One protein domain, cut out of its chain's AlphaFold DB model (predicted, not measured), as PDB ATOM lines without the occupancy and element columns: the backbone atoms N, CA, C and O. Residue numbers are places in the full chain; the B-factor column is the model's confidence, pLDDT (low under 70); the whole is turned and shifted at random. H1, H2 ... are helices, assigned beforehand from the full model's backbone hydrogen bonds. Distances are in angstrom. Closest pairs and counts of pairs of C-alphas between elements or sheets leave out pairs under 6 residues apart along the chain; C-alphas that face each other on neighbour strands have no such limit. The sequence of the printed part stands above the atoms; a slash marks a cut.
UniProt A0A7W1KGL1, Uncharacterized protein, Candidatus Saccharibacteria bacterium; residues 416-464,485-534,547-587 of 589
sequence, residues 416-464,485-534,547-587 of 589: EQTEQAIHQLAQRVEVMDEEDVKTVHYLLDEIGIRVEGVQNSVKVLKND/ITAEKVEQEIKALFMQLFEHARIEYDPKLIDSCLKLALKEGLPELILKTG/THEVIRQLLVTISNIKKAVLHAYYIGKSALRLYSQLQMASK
ATOM      1  N   GLU A 416     -52.526  -0.537  37.803       85.69
ATOM      2  CA  GLU A 416     -53.362   0.370  38.592       85.69
ATOM      3  C   GLU A 416     -52.669   1.711  38.884       85.69
ATOM      4  O   GLU A 416     -53.309   2.759  38.863       85.69
ATOM      5  N   GLN A 417     -51.354   1.701  39.133       86.38
ATOM      6  CA  GLN A 417     -50.585   2.930  39.376       86.38
ATOM      7  C   GLN A 417     -50.419   3.745  38.089       86.38
ATOM      8  O   GLN A 417     -50.495   4.972  38.108       86.38
ATOM      9  N   THR A 418     -50.238   3.053  36.963       85.69
ATOM     10  CA  THR A 418     -50.109   3.694  35.649       85.69
ATOM     11  C   THR A 418     -51.466   4.247  35.182       85.69
ATOM     12  O   THR A 418     -51.543   5.379  34.713       85.69
ATOM     13  N   GLU A 419     -52.552   3.498  35.412       86.75
ATOM     14  CA  GLU A 419     -53.953   3.899  35.193       86.75
ATOM     15  C   GLU A 419     -54.291   5.172  35.982       86.75
ATOM     16  O   GLU A 419     -54.795   6.147  35.422       86.75
ATOM     17  N   GLN A 420     -53.939   5.201  37.272       89.00
ATOM     18  CA  GLN A 420     -54.176   6.346  38.148       89.00
ATOM     19  C   GLN A 420     -53.453   7.613  37.666       89.00
ATOM     20  O   GLN A 420     -54.048   8.690  37.696       89.00
ATOM     21  N   ALA A 421     -52.204   7.511  37.204       87.56
ATOM     22  CA  ALA A 421     -51.450   8.663  36.709       87.56
ATOM     23  C   ALA A 421     -52.052   9.268  35.428       87.56
ATOM     24  O   ALA A 421     -52.142  10.488  35.303       87.56
ATOM     25  N   ILE A 422     -52.520   8.434  34.496       86.81
ATOM     26  CA  ILE A 422     -53.152   8.911  33.254       86.81
ATOM     27  C   ILE A 422     -54.552   9.486  33.531       86.81
ATOM     28  O   ILE A 422     -54.932  10.487  32.925       86.81
ATOM     29  N   HIS A 423     -55.292   8.951  34.510       86.06
ATOM     30  CA  HIS A 423     -56.513   9.602  34.997       86.06
ATOM     31  C   HIS A 423     -56.239  10.957  35.664       86.06
ATOM     32  O   HIS A 423     -56.992  11.902  35.431       86.06
ATOM     33  N   GLN A 424     -55.164  11.083  36.450       86.69
ATOM     34  CA  GLN A 424     -54.747  12.381  36.989       86.69
ATOM     35  C   GLN A 424     -54.383  13.358  35.868       86.69
ATOM     36  O   GLN A 424     -54.765  14.519  35.958       86.69
ATOM     37  N   LEU A 425     -53.723  12.908  34.796       87.00
ATOM     38  CA  LEU A 425     -53.450  13.747  33.626       87.00
ATOM     39  C   LEU A 425     -54.736  14.285  32.991       87.00
ATOM     40  O   LEU A 425     -54.845  15.495  32.817       87.00
ATOM     41  N   ALA A 426     -55.718  13.422  32.722       84.88
ATOM     42  CA  ALA A 426     -57.013  13.848  32.185       84.88
ATOM     43  C   ALA A 426     -57.684  14.909  33.082       84.88
ATOM     44  O   ALA A 426     -58.007  16.002  32.622       84.88
ATOM     45  N   GLN A 427     -57.795  14.624  34.385       85.56
ATOM     46  CA  GLN A 427     -58.410  15.526  35.368       85.56
ATOM     47  C   GLN A 427     -57.657  16.851  35.535       85.56
ATOM     48  O   GLN A 427     -58.273  17.873  35.823       85.56
ATOM     49  N   ARG A 428     -56.324  16.848  35.395       85.62
ATOM     50  CA  ARG A 428     -55.507  18.067  35.466       85.62
ATOM     51  C   ARG A 428     -55.733  18.946  34.245       85.62
ATOM     52  O   ARG A 428     -55.966  20.135  34.427       85.62
ATOM     53  N   VAL A 429     -55.732  18.369  33.043       84.62
ATOM     54  CA  VAL A 429     -55.960  19.105  31.788       84.62
ATOM     55  C   VAL A 429     -57.317  19.817  31.787       84.62
ATOM     56  O   VAL A 429     -57.386  20.969  31.377       84.62
ATOM     57  N   GLU A 430     -58.367  19.194  32.330       83.19
ATOM     58  CA  GLU A 430     -59.704  19.806  32.457       83.19
ATOM     59  C   GLU A 430     -59.754  21.072  33.337       83.19
ATOM     60  O   GLU A 430     -60.675  21.875  33.196       83.19
ATOM     61  N   VAL A 431     -58.791  21.262  34.251       85.56
ATOM     62  CA  VAL A 431     -58.764  22.380  35.220       85.56
ATOM     63  C   VAL A 431     -57.552  23.307  35.061       85.56
ATOM     64  O   VAL A 431     -57.294  24.133  35.938       85.56
ATOM     65  N   MET A 432     -56.786  23.158  33.979       85.19
ATOM     66  CA  MET A 432     -55.621  23.993  33.672       85.19
ATOM     67  C   MET A 432     -56.014  25.245  32.875       85.19
ATOM     68  O   MET A 432     -57.014  25.269  32.159       85.19
ATOM     69  N   ASP A 433     -55.204  26.300  32.995       88.56
ATOM     70  CA  ASP A 433     -55.384  27.538  32.233       88.56
ATOM     71  C   ASP A 433     -55.123  27.300  30.734       88.56
ATOM     72  O   ASP A 433     -54.291  26.471  30.366       88.56
ATOM     73  N   GLU A 434     -55.781  28.054  29.843       84.44
ATOM     74  CA  GLU A 434     -55.716  27.800  28.391       84.44
ATOM     75  C   GLU A 434     -54.290  27.768  27.798       84.44
ATOM     76  O   GLU A 434     -54.076  27.151  26.755       84.44
ATOM     77  N   GLU A 435     -53.330  28.486  28.386       85.94
ATOM     78  CA  GLU A 435     -51.929  28.513  27.934       85.94
ATOM     79  C   GLU A 435     -51.177  27.231  28.332       85.94
ATOM     80  O   GLU A 435     -50.492  26.623  27.502       85.94
ATOM     81  N   ASP A 436     -51.386  26.763  29.564       84.06
ATOM     82  CA  ASP A 436     -50.849  25.495  30.062       84.06
ATOM     83  C   ASP A 436     -51.496  24.311  29.319       84.06
ATOM     84  O   ASP A 436     -50.800  23.389  28.891       84.06
ATOM     85  N   VAL A 437     -52.811  24.374  29.071       82.31
ATOM     86  CA  VAL A 437     -53.569  23.400  28.265       82.31
ATOM     87  C   VAL A 437     -53.003  23.305  26.846       82.31
ATOM     88  O   VAL A 437     -52.689  22.205  26.399       82.31
ATOM     89  N   LYS A 438     -52.767  24.428  26.148       82.31
ATOM     90  CA  LYS A 438     -52.115  24.440  24.815       82.31
ATOM     91  C   LYS A 438     -50.721  23.803  24.833       82.31
ATOM     92  O   LYS A 438     -50.334  23.157  23.860       82.31
ATOM     93  N   THR A 439     -49.979  23.961  25.928       86.75
ATOM     94  CA  THR A 439     -48.639  23.376  26.078       86.75
ATOM     95  C   THR A 439     -48.711  21.866  26.307       86.75
ATOM     96  O   THR A 439     -47.982  21.115  25.660       86.75
ATOM     97  N   VAL A 440     -49.646  21.395  27.139       84.19
ATOM     98  CA  VAL A 440     -49.941  19.960  27.284       84.19
ATOM     99  C   VAL A 440     -50.428  19.356  25.966       84.19
ATOM    100  O   VAL A 440     -49.985  18.263  25.614       84.19
ATOM    101  N   HIS A 441     -51.258  20.081  25.206       81.12
ATOM    102  CA  HIS A 441     -51.696  19.643  23.885       81.12
ATOM    103  C   HIS A 441     -50.514  19.393  22.949       81.12
ATOM    104  O   HIS A 441     -50.368  18.297  22.412       81.12
ATOM    105  N   TYR A 442     -49.622  20.378  22.825       84.69
ATOM    106  CA  TYR A 442     -48.417  20.250  22.011       84.69
ATOM    107  C   TYR A 442     -47.531  19.064  22.438       84.69
ATOM    108  O   TYR A 442     -47.052  18.319  21.585       84.69
ATOM    109  N   LEU A 443     -47.346  18.849  23.745       84.88
ATOM    110  CA  LEU A 443     -46.527  17.748  24.262       84.88
ATOM    111  C   LEU A 443     -47.130  16.367  23.965       84.88
ATOM    112  O   LEU A 443     -46.392  15.450  23.608       84.88
ATOM    113  N   LEU A 444     -48.451  16.205  24.083       83.06
ATOM    114  CA  LEU A 444     -49.135  14.946  23.759       83.06
ATOM    115  C   LEU A 444     -49.137  14.657  22.256       83.06
ATOM    116  O   LEU A 444     -48.906  13.514  21.858       83.06
ATOM    117  N   ASP A 445     -49.324  15.683  21.430       80.31
ATOM    118  CA  ASP A 445     -49.279  15.559  19.973       80.31
ATOM    119  C   ASP A 445     -47.859  15.188  19.496       80.31
ATOM    120  O   ASP A 445     -47.697  14.268  18.691       80.31
ATOM    121  N   GLU A 446     -46.812  15.818  20.046       82.00
ATOM    122  CA  GLU A 446     -45.412  15.471  19.759       82.00
ATOM    123  C   GLU A 446     -45.079  14.037  20.224       82.00
ATOM    124  O   GLU A 446     -44.408  13.307  19.493       82.00
ATOM    125  N   ILE A 447     -45.594  13.573  21.375       82.81
ATOM    126  CA  ILE A 447     -45.474  12.160  21.800       82.81
ATOM    127  C   ILE A 447     -46.091  11.228  20.750       82.81
ATOM    128  O   ILE A 447     -45.442  10.261  20.347       82.81
ATOM    129  N   GLY A 448     -47.306  11.523  20.279       76.38
ATOM    130  CA  GLY A 448     -47.985  10.735  19.244       76.38
ATOM    131  C   GLY A 448     -47.170  10.643  17.950       76.38
ATOM    132  O   GLY A 448     -46.908   9.542  17.463       76.38
ATOM    133  N   ILE A 449     -46.687  11.786  17.450       78.62
ATOM    134  CA  ILE A 449     -45.861  11.882  16.232       78.62
ATOM    135  C   ILE A 449     -44.552  11.090  16.376       78.62
ATOM    136  O   ILE A 449     -44.156  10.361  15.463       78.62
ATOM    137  N   ARG A 450     -43.864  11.194  17.522       79.62
ATOM    138  CA  ARG A 450     -42.602  10.468  17.764       79.62
ATOM    139  C   ARG A 450     -42.823   8.961  17.834       79.62
ATOM    140  O   ARG A 450     -42.038   8.213  17.253       79.62
ATOM    141  N   VAL A 451     -43.894   8.515  18.489       78.62
ATOM    142  CA  VAL A 451     -44.286   7.096  18.552       78.62
ATOM    143  C   VAL A 451     -44.594   6.555  17.154       78.62
ATOM    144  O   VAL A 451     -44.088   5.489  16.799       78.62
ATOM    145  N   GLU A 452     -45.335   7.302  16.330       71.75
ATOM    146  CA  GLU A 452     -45.587   6.939  14.929       71.75
ATOM    147  C   GLU A 452     -44.279   6.802  14.133       71.75
ATOM    148  O   GLU A 452     -44.085   5.823  13.407       71.75
ATOM    149  N   GLY A 453     -43.341   7.733  14.331       67.81
ATOM    150  CA  GLY A 453     -41.997   7.683  13.754       67.81
ATOM    151  C   GLY A 453     -41.248   6.390  14.091       67.81
ATOM    152  O   GLY A 453     -40.778   5.708  13.179       67.81
ATOM    153  N   VAL A 454     -41.201   5.998  15.374       69.69
ATOM    154  CA  VAL A 454     -40.574   4.729  15.803       69.69
ATOM    155  C   VAL A 454     -41.227   3.536  15.116       69.69
ATOM    156  O   VAL A 454     -40.536   2.650  14.610       69.69
ATOM    157  N   GLN A 455     -42.556   3.490  15.088       67.44
ATOM    158  CA  GLN A 455     -43.272   2.323  14.585       67.44
ATOM    159  C   GLN A 455     -43.180   2.168  13.075       67.44
ATOM    160  O   GLN A 455     -42.996   1.048  12.597       67.44
ATOM    161  N   ASN A 456     -43.206   3.268  12.324       63.25
ATOM    162  CA  ASN A 456     -42.953   3.238  10.890       63.25
ATOM    163  C   ASN A 456     -41.522   2.748  10.593       63.25
ATOM    164  O   ASN A 456     -41.347   1.886   9.728       63.25
ATOM    165  N   SER A 457     -40.514   3.170  11.367       61.00
ATOM    166  CA  SER A 457     -39.146   2.632  11.259       61.00
ATOM    167  C   SER A 457     -39.055   1.135  11.597       61.00
ATOM    168  O   SER A 457     -38.399   0.377  10.881       61.00
ATOM    169  N   VAL A 458     -39.744   0.671  12.647       58.44
ATOM    170  CA  VAL A 458     -39.768  -0.749  13.055       58.44
ATOM    171  C   VAL A 458     -40.552  -1.627  12.067       58.44
ATOM    172  O   VAL A 458     -40.194  -2.787  11.861       58.44
ATOM    173  N   LYS A 459     -41.599  -1.100  11.425       56.75
ATOM    174  CA  LYS A 459     -42.386  -1.811  10.404       56.75
ATOM    175  C   LYS A 459     -41.612  -2.050   9.116       56.75
ATOM    176  O   LYS A 459     -41.675  -3.159   8.592       56.75
ATOM    177  N   VAL A 460     -40.860  -1.054   8.642       54.53
ATOM    178  CA  VAL A 460     -39.963  -1.212   7.482       54.53
ATOM    179  C   VAL A 460     -38.970  -2.350   7.744       54.53
ATOM    180  O   VAL A 460     -38.885  -3.286   6.957       54.53
ATOM    181  N   LEU A 461     -38.339  -2.363   8.925       49.78
ATOM    182  CA  LEU A 461     -37.420  -3.435   9.329       49.78
ATOM    183  C   LEU A 461     -38.065  -4.830   9.407       49.78
ATOM    184  O   LEU A 461     -37.374  -5.816   9.177       49.78
ATOM    185  N   LYS A 462     -39.361  -4.949   9.730       53.38
ATOM    186  CA  LYS A 462     -40.049  -6.254   9.802       53.38
ATOM    187  C   LYS A 462     -40.505  -6.790   8.445       53.38
ATOM    188  O   LYS A 462     -40.546  -8.005   8.278       53.38
ATOM    189  N   ASN A 463     -40.863  -5.917   7.507       51.03
ATOM    190  CA  ASN A 463     -41.399  -6.334   6.208       51.03
ATOM    191  C   ASN A 463     -40.302  -6.734   5.207       51.03
ATOM    192  O   ASN A 463     -40.557  -7.577   4.351       51.03
ATOM    193  N   ASP A 464     -39.089  -6.193   5.354       45.72
ATOM    194  CA  ASP A 464     -37.945  -6.479   4.471       45.72
ATOM    195  C   ASP A 464     -37.049  -7.636   4.977       45.72
ATOM    196  O   ASP A 464     -35.969  -7.888   4.438       45.72
ATOM    197  N   ILE A 485     -31.284   8.014  13.432       54.75
ATOM    198  CA  ILE A 485     -32.103   8.164  14.622       54.75
ATOM    199  C   ILE A 485     -32.351   6.741  15.121       54.75
ATOM    200  O   ILE A 485     -33.265   6.048  14.676       54.75
ATOM    201  N   THR A 486     -31.463   6.265  15.992       65.12
ATOM    202  CA  THR A 486     -31.603   4.955  16.622       65.12
ATOM    203  C   THR A 486     -32.906   4.926  17.415       65.12
ATOM    204  O   THR A 486     -33.305   5.938  17.994       65.12
ATOM    205  N   ALA A 487     -33.568   3.766  17.481       68.38
ATOM    206  CA  ALA A 487     -34.796   3.623  18.267       68.38
ATOM    207  C   ALA A 487     -34.591   4.100  19.721       68.38
ATOM    208  O   ALA A 487     -35.430   4.810  20.260       68.38
ATOM    209  N   GLU A 488     -33.414   3.829  20.296       75.31
ATOM    210  CA  GLU A 488     -32.990   4.316  21.613       75.31
ATOM    211  C   GLU A 488     -32.974   5.855  21.736       75.31
ATOM    212  O   GLU A 488     -33.382   6.383  22.770       75.31
ATOM    213  N   LYS A 489     -32.562   6.595  20.691       80.06
ATOM    214  CA  LYS A 489     -32.621   8.069  20.680       80.06
ATOM    215  C   LYS A 489     -34.073   8.549  20.755       80.06
ATOM    216  O   LYS A 489     -34.375   9.410  21.577       80.06
ATOM    217  N   VAL A 490     -34.980   7.960  19.970       77.12
ATOM    218  CA  VAL A 490     -36.404   8.349  20.005       77.12
ATOM    219  C   VAL A 490     -37.071   7.933  21.314       77.12
ATOM    220  O   VAL A 490     -37.872   8.688  21.853       77.12
ATOM    221  N   GLU A 491     -36.718   6.778  21.884       84.38
ATOM    222  CA  GLU A 491     -37.192   6.387  23.215       84.38
ATOM    223  C   GLU A 491     -36.794   7.418  24.277       84.38
ATOM    224  O   GLU A 491     -37.627   7.799  25.100       84.38
ATOM    225  N   GLN A 492     -35.553   7.916  24.249       86.56
ATOM    226  CA  GLN A 492     -35.102   8.976  25.158       86.56
ATOM    227  C   GLN A 492     -35.844  10.304  24.923       86.56
ATOM    228  O   GLN A 492     -36.221  10.962  25.893       86.56
ATOM    229  N   GLU A 493     -36.113  10.672  23.668       87.12
ATOM    230  CA  GLU A 493     -36.923  11.848  23.318       87.12
ATOM    231  C   GLU A 493     -38.370  11.716  23.831       87.12
ATOM    232  O   GLU A 493     -38.874  12.629  24.485       87.12
ATOM    233  N   ILE A 494     -39.018  10.562  23.643       86.81
ATOM    234  CA  ILE A 494     -40.376  10.298  24.148       86.81
ATOM    235  C   ILE A 494     -40.402  10.310  25.687       86.81
ATOM    236  O   ILE A 494     -41.316  10.888  26.275       86.81
ATOM    237  N   LYS A 495     -39.385   9.757  26.373       91.69
ATOM    238  CA  LYS A 495     -39.256   9.897  27.840       91.69
ATOM    239  C   LYS A 495     -39.144  11.360  28.263       91.69
ATOM    240  O   LYS A 495     -39.772  11.750  29.243       91.69
ATOM    241  N   ALA A 496     -38.363  12.169  27.543       92.31
ATOM    242  CA  ALA A 496     -38.221  13.593  27.834       92.31
ATOM    243  C   ALA A 496     -39.552  14.345  27.687       92.31
ATOM    244  O   ALA A 496     -39.877  15.165  28.545       92.31
ATOM    245  N   LEU A 497     -40.349  14.016  26.667       90.62
ATOM    246  CA  LEU A 497     -41.687  14.579  26.481       90.62
ATOM    247  C   LEU A 497     -42.656  14.151  27.595       90.62
ATOM    248  O   LEU A 497     -43.348  15.006  28.141       90.62
ATOM    249  N   PHE A 498     -42.662  12.877  28.014       91.31
ATOM    250  CA  PHE A 498     -43.470  12.432  29.163       91.31
ATOM    251  C   PHE A 498     -43.075  13.131  30.477       91.31
ATOM    252  O   PHE A 498     -43.952  13.473  31.271       91.31
ATOM    253  N   MET A 499     -41.781  13.390  30.706       93.12
ATOM    254  CA  MET A 499     -41.324  14.149  31.878       93.12
ATOM    255  C   MET A 499     -41.806  15.606  31.838       93.12
ATOM    256  O   MET A 499     -42.342  16.092  32.833       93.12
ATOM    257  N   GLN A 500     -41.686  16.281  30.689       92.06
ATOM    258  CA  GLN A 500     -42.182  17.653  30.500       92.06
ATOM    259  C   GLN A 500     -43.705  17.742  30.666       92.06
ATOM    260  O   GLN A 500     -44.201  18.670  31.307       92.06
ATOM    261  N   LEU A 501     -44.435  16.761  30.129       91.00
ATOM    262  CA  LEU A 501     -45.887  16.635  30.221       91.00
ATOM    263  C   LEU A 501     -46.355  16.528  31.675       91.00
ATOM    264  O   LEU A 501     -47.243  17.270  32.094       91.00
ATOM    265  N   PHE A 502     -45.750  15.632  32.459       91.25
ATOM    266  CA  PHE A 502     -46.107  15.461  33.868       91.25
ATOM    267  C   PHE A 502     -45.668  16.647  34.735       91.25
ATOM    268  O   PHE A 502     -46.397  17.015  35.656       91.25
ATOM    269  N   GLU A 503     -44.549  17.303  34.414       92.06
ATOM    270  CA  GLU A 503     -44.140  18.551  35.070       92.06
ATOM    271  C   GLU A 503     -45.156  19.684  34.824       92.06
ATOM    272  O   GLU A 503     -45.603  20.317  35.784       92.06
ATOM    273  N   HIS A 504     -45.609  19.882  33.579       86.50
ATOM    274  CA  HIS A 504     -46.624  20.894  33.239       86.50
ATOM    275  C   HIS A 504     -47.996  20.572  33.845       86.50
ATOM    276  O   HIS A 504     -48.633  21.445  34.434       86.50
ATOM    277  N   ALA A 505     -48.428  19.308  33.792       86.62
ATOM    278  CA  ALA A 505     -49.672  18.853  34.416       86.62
ATOM    279  C   ALA A 505     -49.607  18.779  35.959       86.62
ATOM    280  O   ALA A 505     -50.612  18.475  36.608       86.62
ATOM    281  N   ARG A 506     -48.440  19.060  36.563       88.19
ATOM    282  CA  ARG A 506     -48.169  18.986  38.013       88.19
ATOM    283  C   ARG A 506     -48.537  17.624  38.612       88.19
ATOM    284  O   ARG A 506     -49.166  17.539  39.673       88.19
ATOM    285  N   ILE A 507     -48.156  16.566  37.905       88.19
ATOM    286  CA  ILE A 507     -48.291  15.171  38.321       88.19
ATOM    287  C   ILE A 507     -46.959  14.744  38.927       88.19
ATOM    288  O   ILE A 507     -45.906  14.906  38.312       88.19
ATOM    289  N   GLU A 508     -46.992  14.189  40.135       89.12
ATOM    290  CA  GLU A 508     -45.802  13.587  40.733       89.12
ATOM    291  C   GLU A 508     -45.455  12.299  39.977       89.12
ATOM    292  O   GLU A 508     -46.286  11.399  39.854       89.12
ATOM    293  N   TYR A 509     -44.227  12.210  39.463       87.31
ATOM    294  CA  TYR A 509     -43.765  11.067  38.681       87.31
ATOM    295  C   TYR A 509     -42.453  10.500  39.212       87.31
ATOM    296  O   TYR A 509     -41.576  11.225  39.684       87.31
ATOM    297  N   ASP A 510     -42.302   9.182  39.092       90.81
ATOM    298  CA  ASP A 510     -41.026   8.495  39.251       90.81
ATOM    299  C   ASP A 510     -40.520   7.994  37.879       90.81
ATOM    300  O   ASP A 510     -41.287   7.914  36.912       90.81
ATOM    301  N   PRO A 511     -39.230   7.634  37.746       89.44
ATOM    302  CA  PRO A 511     -38.701   7.124  36.480       89.44
ATOM    303  C   PRO A 511     -39.407   5.852  35.982       89.44
ATOM    304  O   PRO A 511     -39.451   5.602  34.779       89.44
ATOM    305  N   LYS A 512     -39.990   5.048  36.885       90.00
ATOM    306  CA  LYS A 512     -40.698   3.811  36.524       90.00
ATOM    307  C   LYS A 512     -42.061   4.087  35.899       90.00
ATOM    308  O   LYS A 512     -42.485   3.312  35.040       90.00
ATOM    309  N   LEU A 513     -42.738   5.156  36.306       88.88
ATOM    310  CA  LEU A 513     -43.967   5.626  35.680       88.88
ATOM    311  C   LEU A 513     -43.680   6.094  34.253       88.88
ATOM    312  O   LEU A 513     -44.331   5.614  33.331       88.88
ATOM    313  N   ILE A 514     -42.644   6.919  34.059       90.88
ATOM    314  CA  ILE A 514     -42.187   7.359  32.729       90.88
ATOM    315  C   ILE A 514     -41.856   6.153  31.833       90.88
ATOM    316  O   ILE A 514     -42.354   6.062  30.712       90.88
ATOM    317  N   ASP A 515     -41.092   5.178  32.339       87.19
ATOM    318  CA  ASP A 515     -40.798   3.932  31.617       87.19
ATOM    319  C   ASP A 515     -42.059   3.106  31.302       87.19
ATOM    320  O   ASP A 515     -42.105   2.414  30.286       87.19
ATOM    321  N   SER A 516     -43.078   3.143  32.165       86.44
ATOM    322  CA  SER A 516     -44.338   2.423  31.945       86.44
ATOM    323  C   SER A 516     -45.196   3.120  30.890       86.44
ATOM    324  O   SER A 516     -45.690   2.448  29.990       86.44
ATOM    325  N   CYS A 517     -45.296   4.451  30.922       86.12
ATOM    326  CA  CYS A 517     -45.963   5.254  29.894       86.12
ATOM    327  C   CYS A 517     -45.277   5.129  28.525       86.12
ATOM    328  O   CYS A 517     -45.970   4.924  27.529       86.12
ATOM    329  N   LEU A 518     -43.938   5.130  28.468       88.25
ATOM    330  CA  LEU A 518     -43.192   4.831  27.238       88.25
ATOM    331  C   LEU A 518     -43.547   3.438  26.698       88.25
ATOM    332  O   LEU A 518     -43.892   3.296  25.525       88.25
ATOM    333  N   LYS A 519     -43.478   2.400  27.544       85.38
ATOM    334  CA  LYS A 519     -43.808   1.024  27.139       85.38
ATOM    335  C   LYS A 519     -45.237   0.909  26.611       85.38
ATOM    336  O   LYS A 519     -45.444   0.215  25.624       85.38
ATOM    337  N   LEU A 520     -46.204   1.572  27.247       80.94
ATOM    338  CA  LEU A 520     -47.592   1.610  26.779       80.94
ATOM    339  C   LEU A 520     -47.688   2.248  25.391       80.94
ATOM    340  O   LEU A 520     -48.225   1.626  24.476       80.94
ATOM    341  N   ALA A 521     -47.100   3.435  25.224       79.06
ATOM    342  CA  ALA A 521     -47.121   4.183  23.973       79.06
ATOM    343  C   ALA A 521     -46.548   3.378  22.788       79.06
ATOM    344  O   ALA A 521     -47.132   3.353  21.705       79.06
ATOM    345  N   LEU A 522     -45.434   2.671  23.005       77.31
ATOM    346  CA  LEU A 522     -44.740   1.910  21.959       77.31
ATOM    347  C   LEU A 522     -45.359   0.540  21.639       77.31
ATOM    348  O   LEU A 522     -45.194   0.059  20.516       77.31
ATOM    349  N   LYS A 523     -46.011  -0.130  22.604       70.50
ATOM    350  CA  LYS A 523     -46.313  -1.576  22.500       70.50
ATOM    351  C   LYS A 523     -47.549  -1.918  21.666       70.50
ATOM    352  O   LYS A 523     -47.578  -3.011  21.111       70.50
ATOM    353  N   GLU A 524     -48.535  -1.028  21.568       58.31
ATOM    354  CA  GLU A 524     -49.723  -1.237  20.712       58.31
ATOM    355  C   GLU A 524     -49.793  -0.281  19.518       58.31
ATOM    356  O   GLU A 524     -50.511  -0.549  18.561       58.31
ATOM    357  N   GLY A 525     -49.021   0.807  19.551       55.53
ATOM    358  CA  GLY A 525     -49.132   1.872  18.570       55.53
ATOM    359  C   GLY A 525     -50.363   2.711  18.785       55.53
ATOM    360  O   GLY A 525     -51.408   2.457  18.192       55.53
ATOM    361  N   LEU A 526     -50.172   3.772  19.574       56.97
ATOM    362  CA  LEU A 526     -51.101   4.895  19.666       56.97
ATOM    363  C   LEU A 526     -51.720   5.231  18.279       56.97
ATOM    364  O   LEU A 526     -52.943   5.198  18.164       56.97
ATOM    365  N   PRO A 527     -50.951   5.376  17.172       49.75
ATOM    366  CA  PRO A 527     -51.529   5.696  15.860       49.75
ATOM    367  C   PRO A 527     -52.325   4.551  15.207       49.75
ATOM    368  O   PRO A 527     -53.278   4.792  14.469       49.75
ATOM    369  N   GLU A 528     -51.951   3.292  15.455       47.53
ATOM    370  CA  GLU A 528     -52.578   2.120  14.823       47.53
ATOM    371  C   GLU A 528     -53.938   1.779  15.434       47.53
ATOM    372  O   GLU A 528     -54.796   1.193  14.765       47.53
ATOM    373  N   LEU A 529     -54.147   2.172  16.692       43.69
ATOM    374  CA  LEU A 529     -55.430   2.054  17.367       43.69
ATOM    375  C   LEU A 529     -56.422   3.139  16.921       43.69
ATOM    376  O   LEU A 529     -57.588   2.786  16.750       43.69
ATOM    377  N   ILE A 530     -55.983   4.371  16.591       41.62
ATOM    378  CA  ILE A 530     -56.850   5.433  16.005       41.62
ATOM    379  C   ILE A 530     -57.696   4.862  14.862       41.62
ATOM    380  O   ILE A 530     -58.913   5.036  14.812       41.62
ATOM    381  N   LEU A 531     -57.045   4.144  13.943       41.50
ATOM    382  CA  LEU A 531     -57.672   3.613  12.734       41.50
ATOM    383  C   LEU A 531     -58.604   2.417  12.990       41.50
ATOM    384  O   LEU A 531     -59.404   2.096  12.115       41.50
ATOM    385  N   LYS A 532     -58.517   1.767  14.159       40.41
ATOM    386  CA  LYS A 532     -59.375   0.631  14.540       40.41
ATOM    387  C   LYS A 532     -60.516   1.011  15.481       40.41
ATOM    388  O   LYS A 532     -61.551   0.362  15.417       40.41
ATOM    389  N   THR A 533     -60.363   2.028  16.330       38.69
ATOM    390  CA  THR A 533     -61.454   2.523  17.195       38.69
ATOM    391  C   THR A 533     -62.217   3.702  16.595       38.69
ATOM    392  O   THR A 533     -63.366   3.922  16.960       38.69
ATOM    393  N   GLY A 534     -61.641   4.425  15.630       38.56
ATOM    394  CA  GLY A 534     -62.290   5.546  14.937       38.56
ATOM    395  C   GLY A 534     -63.248   5.171  13.797       38.56
ATOM    396  O   GLY A 534     -63.607   6.056  13.024       38.56
ATOM    397  N   THR A 547     -54.913  15.261  21.899       66.25
ATOM    398  CA  THR A 547     -54.684  15.050  23.339       66.25
ATOM    399  C   THR A 547     -55.656  14.110  24.017       66.25
ATOM    400  O   THR A 547     -55.225  13.187  24.709       66.25
ATOM    401  N   HIS A 548     -56.959  14.314  23.817       67.31
ATOM    402  CA  HIS A 548     -57.942  13.386  24.367       67.31
ATOM    403  C   HIS A 548     -57.782  12.001  23.742       67.31
ATOM    404  O   HIS A 548     -58.014  11.017  24.430       67.31
ATOM    405  N   GLU A 549     -57.312  11.915  22.497       67.62
ATOM    406  CA  GLU A 549     -57.061  10.653  21.804       67.62
ATOM    407  C   GLU A 549     -55.836   9.917  22.370       67.62
ATOM    408  O   GLU A 549     -55.968   8.763  22.774       67.62
ATOM    409  N   VAL A 550     -54.683  10.580  22.538       69.62
ATOM    410  CA  VAL A 550     -53.501   9.965  23.182       69.62
ATOM    411  C   VAL A 550     -53.814   9.520  24.620       69.62
ATOM    412  O   VAL A 550     -53.446   8.414  25.020       69.62
ATOM    413  N   ILE A 551     -54.552  10.324  25.396       78.44
ATOM    414  CA  ILE A 551     -54.995   9.944  26.751       78.44
ATOM    415  C   ILE A 551     -55.981   8.761  26.703       78.44
ATOM    416  O   ILE A 551     -55.811   7.795  27.454       78.44
ATOM    417  N   ARG A 552     -56.984   8.798  25.812       76.81
ATOM    418  CA  ARG A 552     -57.986   7.729  25.619       76.81
ATOM    419  C   ARG A 552     -57.307   6.408  25.280       76.81
ATOM    420  O   ARG A 552     -57.642   5.389  25.878       76.81
ATOM    421  N   GLN A 553     -56.325   6.419  24.387       70.94
ATOM    422  CA  GLN A 553     -55.589   5.223  23.985       70.94
ATOM    423  C   GLN A 553     -54.722   4.659  25.101       70.94
ATOM    424  O   GLN A 553     -54.780   3.458  25.349       70.94
ATOM    425  N   LEU A 554     -53.976   5.503  25.825       78.88
ATOM    426  CA  LEU A 554     -53.200   5.048  26.981       78.88
ATOM    427  C   LEU A 554     -54.104   4.347  28.016       78.88
ATOM    428  O   LEU A 554     -53.727   3.300  28.546       78.88
ATOM    429  N   LEU A 555     -55.324   4.854  28.244       81.12
ATOM    430  CA  LEU A 555     -56.334   4.196  29.086       81.12
ATOM    431  C   LEU A 555     -56.887   2.894  28.469       81.12
ATOM    432  O   LEU A 555     -57.059   1.906  29.188       81.12
ATOM    433  N   VAL A 556     -57.139   2.848  27.157       75.81
ATOM    434  CA  VAL A 556     -57.602   1.639  26.445       75.81
ATOM    435  C   VAL A 556     -56.556   0.521  26.507       75.81
ATOM    436  O   VAL A 556     -56.892  -0.593  26.915       75.81
ATOM    437  N   THR A 557     -55.289   0.809  26.204       70.88
ATOM    438  CA  THR A 557     -54.177  -0.149  26.309       70.88
ATOM    439  C   THR A 557     -54.040  -0.680  27.740       70.88
ATOM    440  O   THR A 557     -53.945  -1.890  27.953       70.88
ATOM    441  N   ILE A 558     -54.121   0.190  28.753       77.62
ATOM    442  CA  ILE A 558     -54.130  -0.212  30.170       77.62
ATOM    443  C   ILE A 558     -55.312  -1.134  30.497       77.62
ATOM    444  O   ILE A 558     -55.124  -2.166  31.144       77.62
ATOM    445  N   SER A 559     -56.515  -0.815  30.015       71.00
ATOM    446  CA  SER A 559     -57.712  -1.648  30.195       71.00
ATOM    447  C   SER A 559     -57.547  -3.035  29.558       71.00
ATOM    448  O   SER A 559     -57.901  -4.048  30.168       71.00
ATOM    449  N   ASN A 560     -56.934  -3.113  28.375       71.00
ATOM    450  CA  ASN A 560     -56.620  -4.377  27.702       71.00
ATOM    451  C   ASN A 560     -55.613  -5.215  28.504       71.00
ATOM    452  O   ASN A 560     -55.844  -6.405  28.734       71.00
ATOM    453  N   ILE A 561     -54.548  -4.594  29.020       71.12
ATOM    454  CA  ILE A 561     -53.563  -5.248  29.898       71.12
ATOM    455  C   ILE A 561     -54.242  -5.782  31.167       71.12
ATOM    456  O   ILE A 561     -54.032  -6.936  31.539       71.12
ATOM    457  N   LYS A 562     -55.104  -4.980  31.801       73.06
ATOM    458  CA  LYS A 562     -55.866  -5.342  33.008       73.06
ATOM    459  C   LYS A 562     -56.759  -6.565  32.772       73.06
ATOM    460  O   LYS A 562     -56.732  -7.506  33.568       73.06
ATOM    461  N   LYS A 563     -57.481  -6.606  31.644       69.06
ATOM    462  CA  LYS A 563     -58.272  -7.775  31.209       69.06
ATOM    463  C   LYS A 563     -57.388  -9.006  30.987       69.06
ATOM    464  O   LYS A 563     -57.705 -10.077  31.501       69.06
ATOM    465  N   ALA A 564     -56.260  -8.863  30.290       68.75
ATOM    466  CA  ALA A 564     -55.340  -9.968  30.013       68.75
ATOM    467  C   ALA A 564     -54.723 -10.564  31.295       68.75
ATOM    468  O   ALA A 564     -54.681 -11.787  31.451       68.75
ATOM    469  N   VAL A 565     -54.312  -9.720  32.249       70.44
ATOM    470  CA  VAL A 565     -53.827 -10.150  33.576       70.44
ATOM    471  C   VAL A 565     -54.922 -10.895  34.345       70.44
ATOM    472  O   VAL A 565     -54.662 -11.959  34.910       70.44
ATOM    473  N   LEU A 566     -56.158 -10.385  34.328       72.25
ATOM    474  CA  LEU A 566     -57.295 -11.024  34.989       72.25
ATOM    475  C   LEU A 566     -57.631 -12.396  34.371       72.25
ATOM    476  O   LEU A 566     -57.875 -13.359  35.101       72.25
ATOM    477  N   HIS A 567     -57.578 -12.520  33.041       67.38
ATOM    478  CA  HIS A 567     -57.751 -13.795  32.337       67.38
ATOM    479  C   HIS A 567     -56.648 -14.796  32.711       67.38
ATOM    480  O   HIS A 567     -56.951 -15.931  33.084       67.38
ATOM    481  N   ALA A 568     -55.379 -14.374  32.702       70.88
ATOM    482  CA  ALA A 568     -54.254 -15.215  33.113       70.88
ATOM    483  C   ALA A 568     -54.389 -15.698  34.571       70.88
ATOM    484  O   ALA A 568     -54.128 -16.866  34.866       70.88
ATOM    485  N   TYR A 569     -54.873 -14.839  35.474       78.62
ATOM    486  CA  TYR A 569     -55.182 -15.211  36.856       78.62
ATOM    487  C   TYR A 569     -56.289 -16.277  36.948       78.62
ATOM    488  O   TYR A 569     -56.127 -17.262  37.674       78.62
ATOM    489  N   TYR A 570     -57.389 -16.144  36.197       78.50
ATOM    490  CA  TYR A 570     -58.460 -17.150  36.189       78.50
ATOM    491  C   TYR A 570     -58.024 -18.494  35.592       78.50
ATOM    492  O   TYR A 570     -58.408 -19.544  36.121       78.50
ATOM    493  N   ILE A 571     -57.176 -18.483  34.560       78.62
ATOM    494  CA  ILE A 571     -56.553 -19.694  34.005       78.62
ATOM    495  C   ILE A 571     -55.666 -20.355  35.067       78.62
ATOM    496  O   ILE A 571     -55.853 -21.533  35.375       78.62
ATOM    497  N   GLY A 572     -54.770 -19.596  35.708       79.12
ATOM    498  CA  GLY A 572     -53.895 -20.100  36.772       79.12
ATOM    499  C   GLY A 572     -54.666 -20.675  37.965       79.12
ATOM    500  O   GLY A 572     -54.350 -21.763  38.448       79.12
ATOM    501  N   LYS A 573     -55.739 -20.003  38.401       84.56
ATOM    502  CA  LYS A 573     -56.639 -20.482  39.463       84.56
ATOM    503  C   LYS A 573     -57.337 -21.793  39.081       84.56
ATOM    504  O   LYS A 573     -57.462 -22.683  39.921       84.56
ATOM    505  N   SER A 574     -57.768 -21.926  37.827       79.56
ATOM    506  CA  SER A 574     -58.405 -23.143  37.308       79.56
ATOM    507  C   SER A 574     -57.412 -24.305  37.211       79.56
ATOM    508  O   SER A 574     -57.712 -25.403  37.678       79.56
ATOM    509  N   ALA A 575     -56.198 -24.052  36.716       81.88
ATOM    510  CA  ALA A 575     -55.116 -25.036  36.664       81.88
ATOM    511  C   ALA A 575     -54.694 -25.519  38.066       81.88
ATOM    512  O   ALA A 575     -54.556 -26.722  38.290       81.88
ATOM    513  N   LEU A 576     -54.572 -24.611  39.041       81.62
ATOM    514  CA  LEU A 576     -54.303 -24.959  40.444       81.62
ATOM    515  C   LEU A 576     -55.434 -25.793  41.063       81.62
ATOM    516  O   LEU A 576     -55.164 -26.736  41.809       81.62
ATOM    517  N   ARG A 577     -56.698 -25.490  40.735       83.75
ATOM    518  CA  ARG A 577     -57.850 -26.287  41.181       83.75
ATOM    519  C   ARG A 577     -57.794 -27.704  40.604       83.75
ATOM    520  O   ARG A 577     -57.874 -28.651  41.383       83.75
ATOM    521  N   LEU A 578     -57.565 -27.854  39.298       82.88
ATOM    522  CA  LEU A 578     -57.383 -29.160  38.648       82.88
ATOM    523  C   LEU A 578     -56.227 -29.950  39.277       82.88
ATOM    524  O   LEU A 578     -56.395 -31.115  39.635       82.88
ATOM    525  N   TYR A 579     -55.081 -29.305  39.510       85.62
ATOM    526  CA  TYR A 579     -53.931 -29.928  40.172       85.62
ATOM    527  C   TYR A 579     -54.260 -30.419  41.593       85.62
ATOM    528  O   TYR A 579     -53.913 -31.542  41.957       85.62
ATOM    529  N   SER A 580     -54.993 -29.623  42.384       82.31
ATOM    530  CA  SER A 580     -55.437 -30.032  43.726       82.31
ATOM    531  C   SER A 580     -56.401 -31.226  43.706       82.31
ATOM    532  O   SER A 580     -56.308 -32.098  44.567       82.31
ATOM    533  N   GLN A 581     -57.278 -31.313  42.699       85.81
ATOM    534  CA  GLN A 581     -58.201 -32.438  42.524       85.81
ATOM    535  C   GLN A 581     -57.452 -33.718  42.127       85.81
ATOM    536  O   GLN A 581     -57.697 -34.772  42.711       85.81
ATOM    537  N   LEU A 582     -56.479 -33.617  41.214       83.00
ATOM    538  CA  LEU A 582     -55.611 -34.734  40.829       83.00
ATOM    539  C   LEU A 582     -54.791 -35.267  42.017       83.00
ATOM    540  O   LEU A 582     -54.712 -36.480  42.193       83.00
ATOM    541  N   GLN A 583     -54.255 -34.393  42.880       83.81
ATOM    542  CA  GLN A 583     -53.561 -34.818  44.108       83.81
ATOM    543  C   GLN A 583     -54.473 -35.515  45.132       83.81
ATOM    544  O   GLN A 583     -53.997 -36.340  45.914       83.81
ATOM    545  N   MET A 584     -55.765 -35.174  45.178       81.25
ATOM    546  CA  MET A 584     -56.726 -35.860  46.048       81.25
ATOM    547  C   MET A 584     -57.101 -37.235  45.487       81.25
ATOM    548  O   MET A 584     -57.150 -38.196  46.249       81.25
ATOM    549  N   ALA A 585     -57.288 -37.340  44.169       76.94
ATOM    550  CA  ALA A 585     -57.593 -38.598  43.486       76.94
ATOM    551  C   ALA A 585     -56.416 -39.595  43.464       76.94
ATOM    552  O   ALA A 585     -56.636 -40.794  43.331       76.94
ATOM    553  N   SER A 586     -55.170 -39.126  43.603       75.69
ATOM    554  CA  SER A 586     -53.969 -39.974  43.559       75.69
ATOM    555  C   SER A 586     -53.519 -40.532  44.916       75.69
ATOM    556  O   SER A 586     -52.452 -41.144  44.988       75.69
ATOM    557  N   LYS A 587     -54.258 -40.299  46.008       66.94
ATOM    558  CA  LYS A 587     -53.968 -40.953  47.294       66.94
ATOM    559  C   LYS A 587     -54.563 -42.366  47.288       66.94
ATOM    560  O   LYS A 587     -55.783 -42.471  47.196       66.94
TER     561      LYS A 587
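What this domain is: This is residues 416 to 464, 485 to 534 and 547 to 587 of the 589 residues of an uncharacterized protein of Candidatus Saccharibacteria bacterium (UniProt A0A7W1KGL1). Mostly crossed helices, H2 and H3 side by side, make a compact body; H6's residues 563 to 585 stick out as a long arm. The printed part has 140 residues and six named helices. It is loose and all helix, radius of gyration of the C-alphas 19.4 A, spans 71 by 45 by 31 A.

Where its parts are: H1 is residues 416 to 429, from C-alpha 416 at (-53.362, 0.370, 38.592); H2 is residues 434 to 463; H3 is residues 487 to 504; H4 is residues 511 to 524; H5 is residues 526 to 533; H6 is residues 547 to 585, 57.4 A from first to last C-alpha, and ends with C-alpha 585 at (-57.593, -38.598, 43.486).

How they stand to each other: H2 touches H3 at a shallow tilt of 17 degrees, closest C-alphas 447 and 494, 5.9 A; H4 and H6 are about perpendicular, 90 degrees. Every O i to N i+4 pair is within hydrogen-bond range except in H4, 9 of 10, and H5, 1 of 4, beside 2 of 5 O i to N i+3.

The domain as a whole: Cuts at 465 to 484 and 535 to 546 leave C-alpha gaps of 18.8 A and 14.8 A; 34 residues are under pLDDT 70.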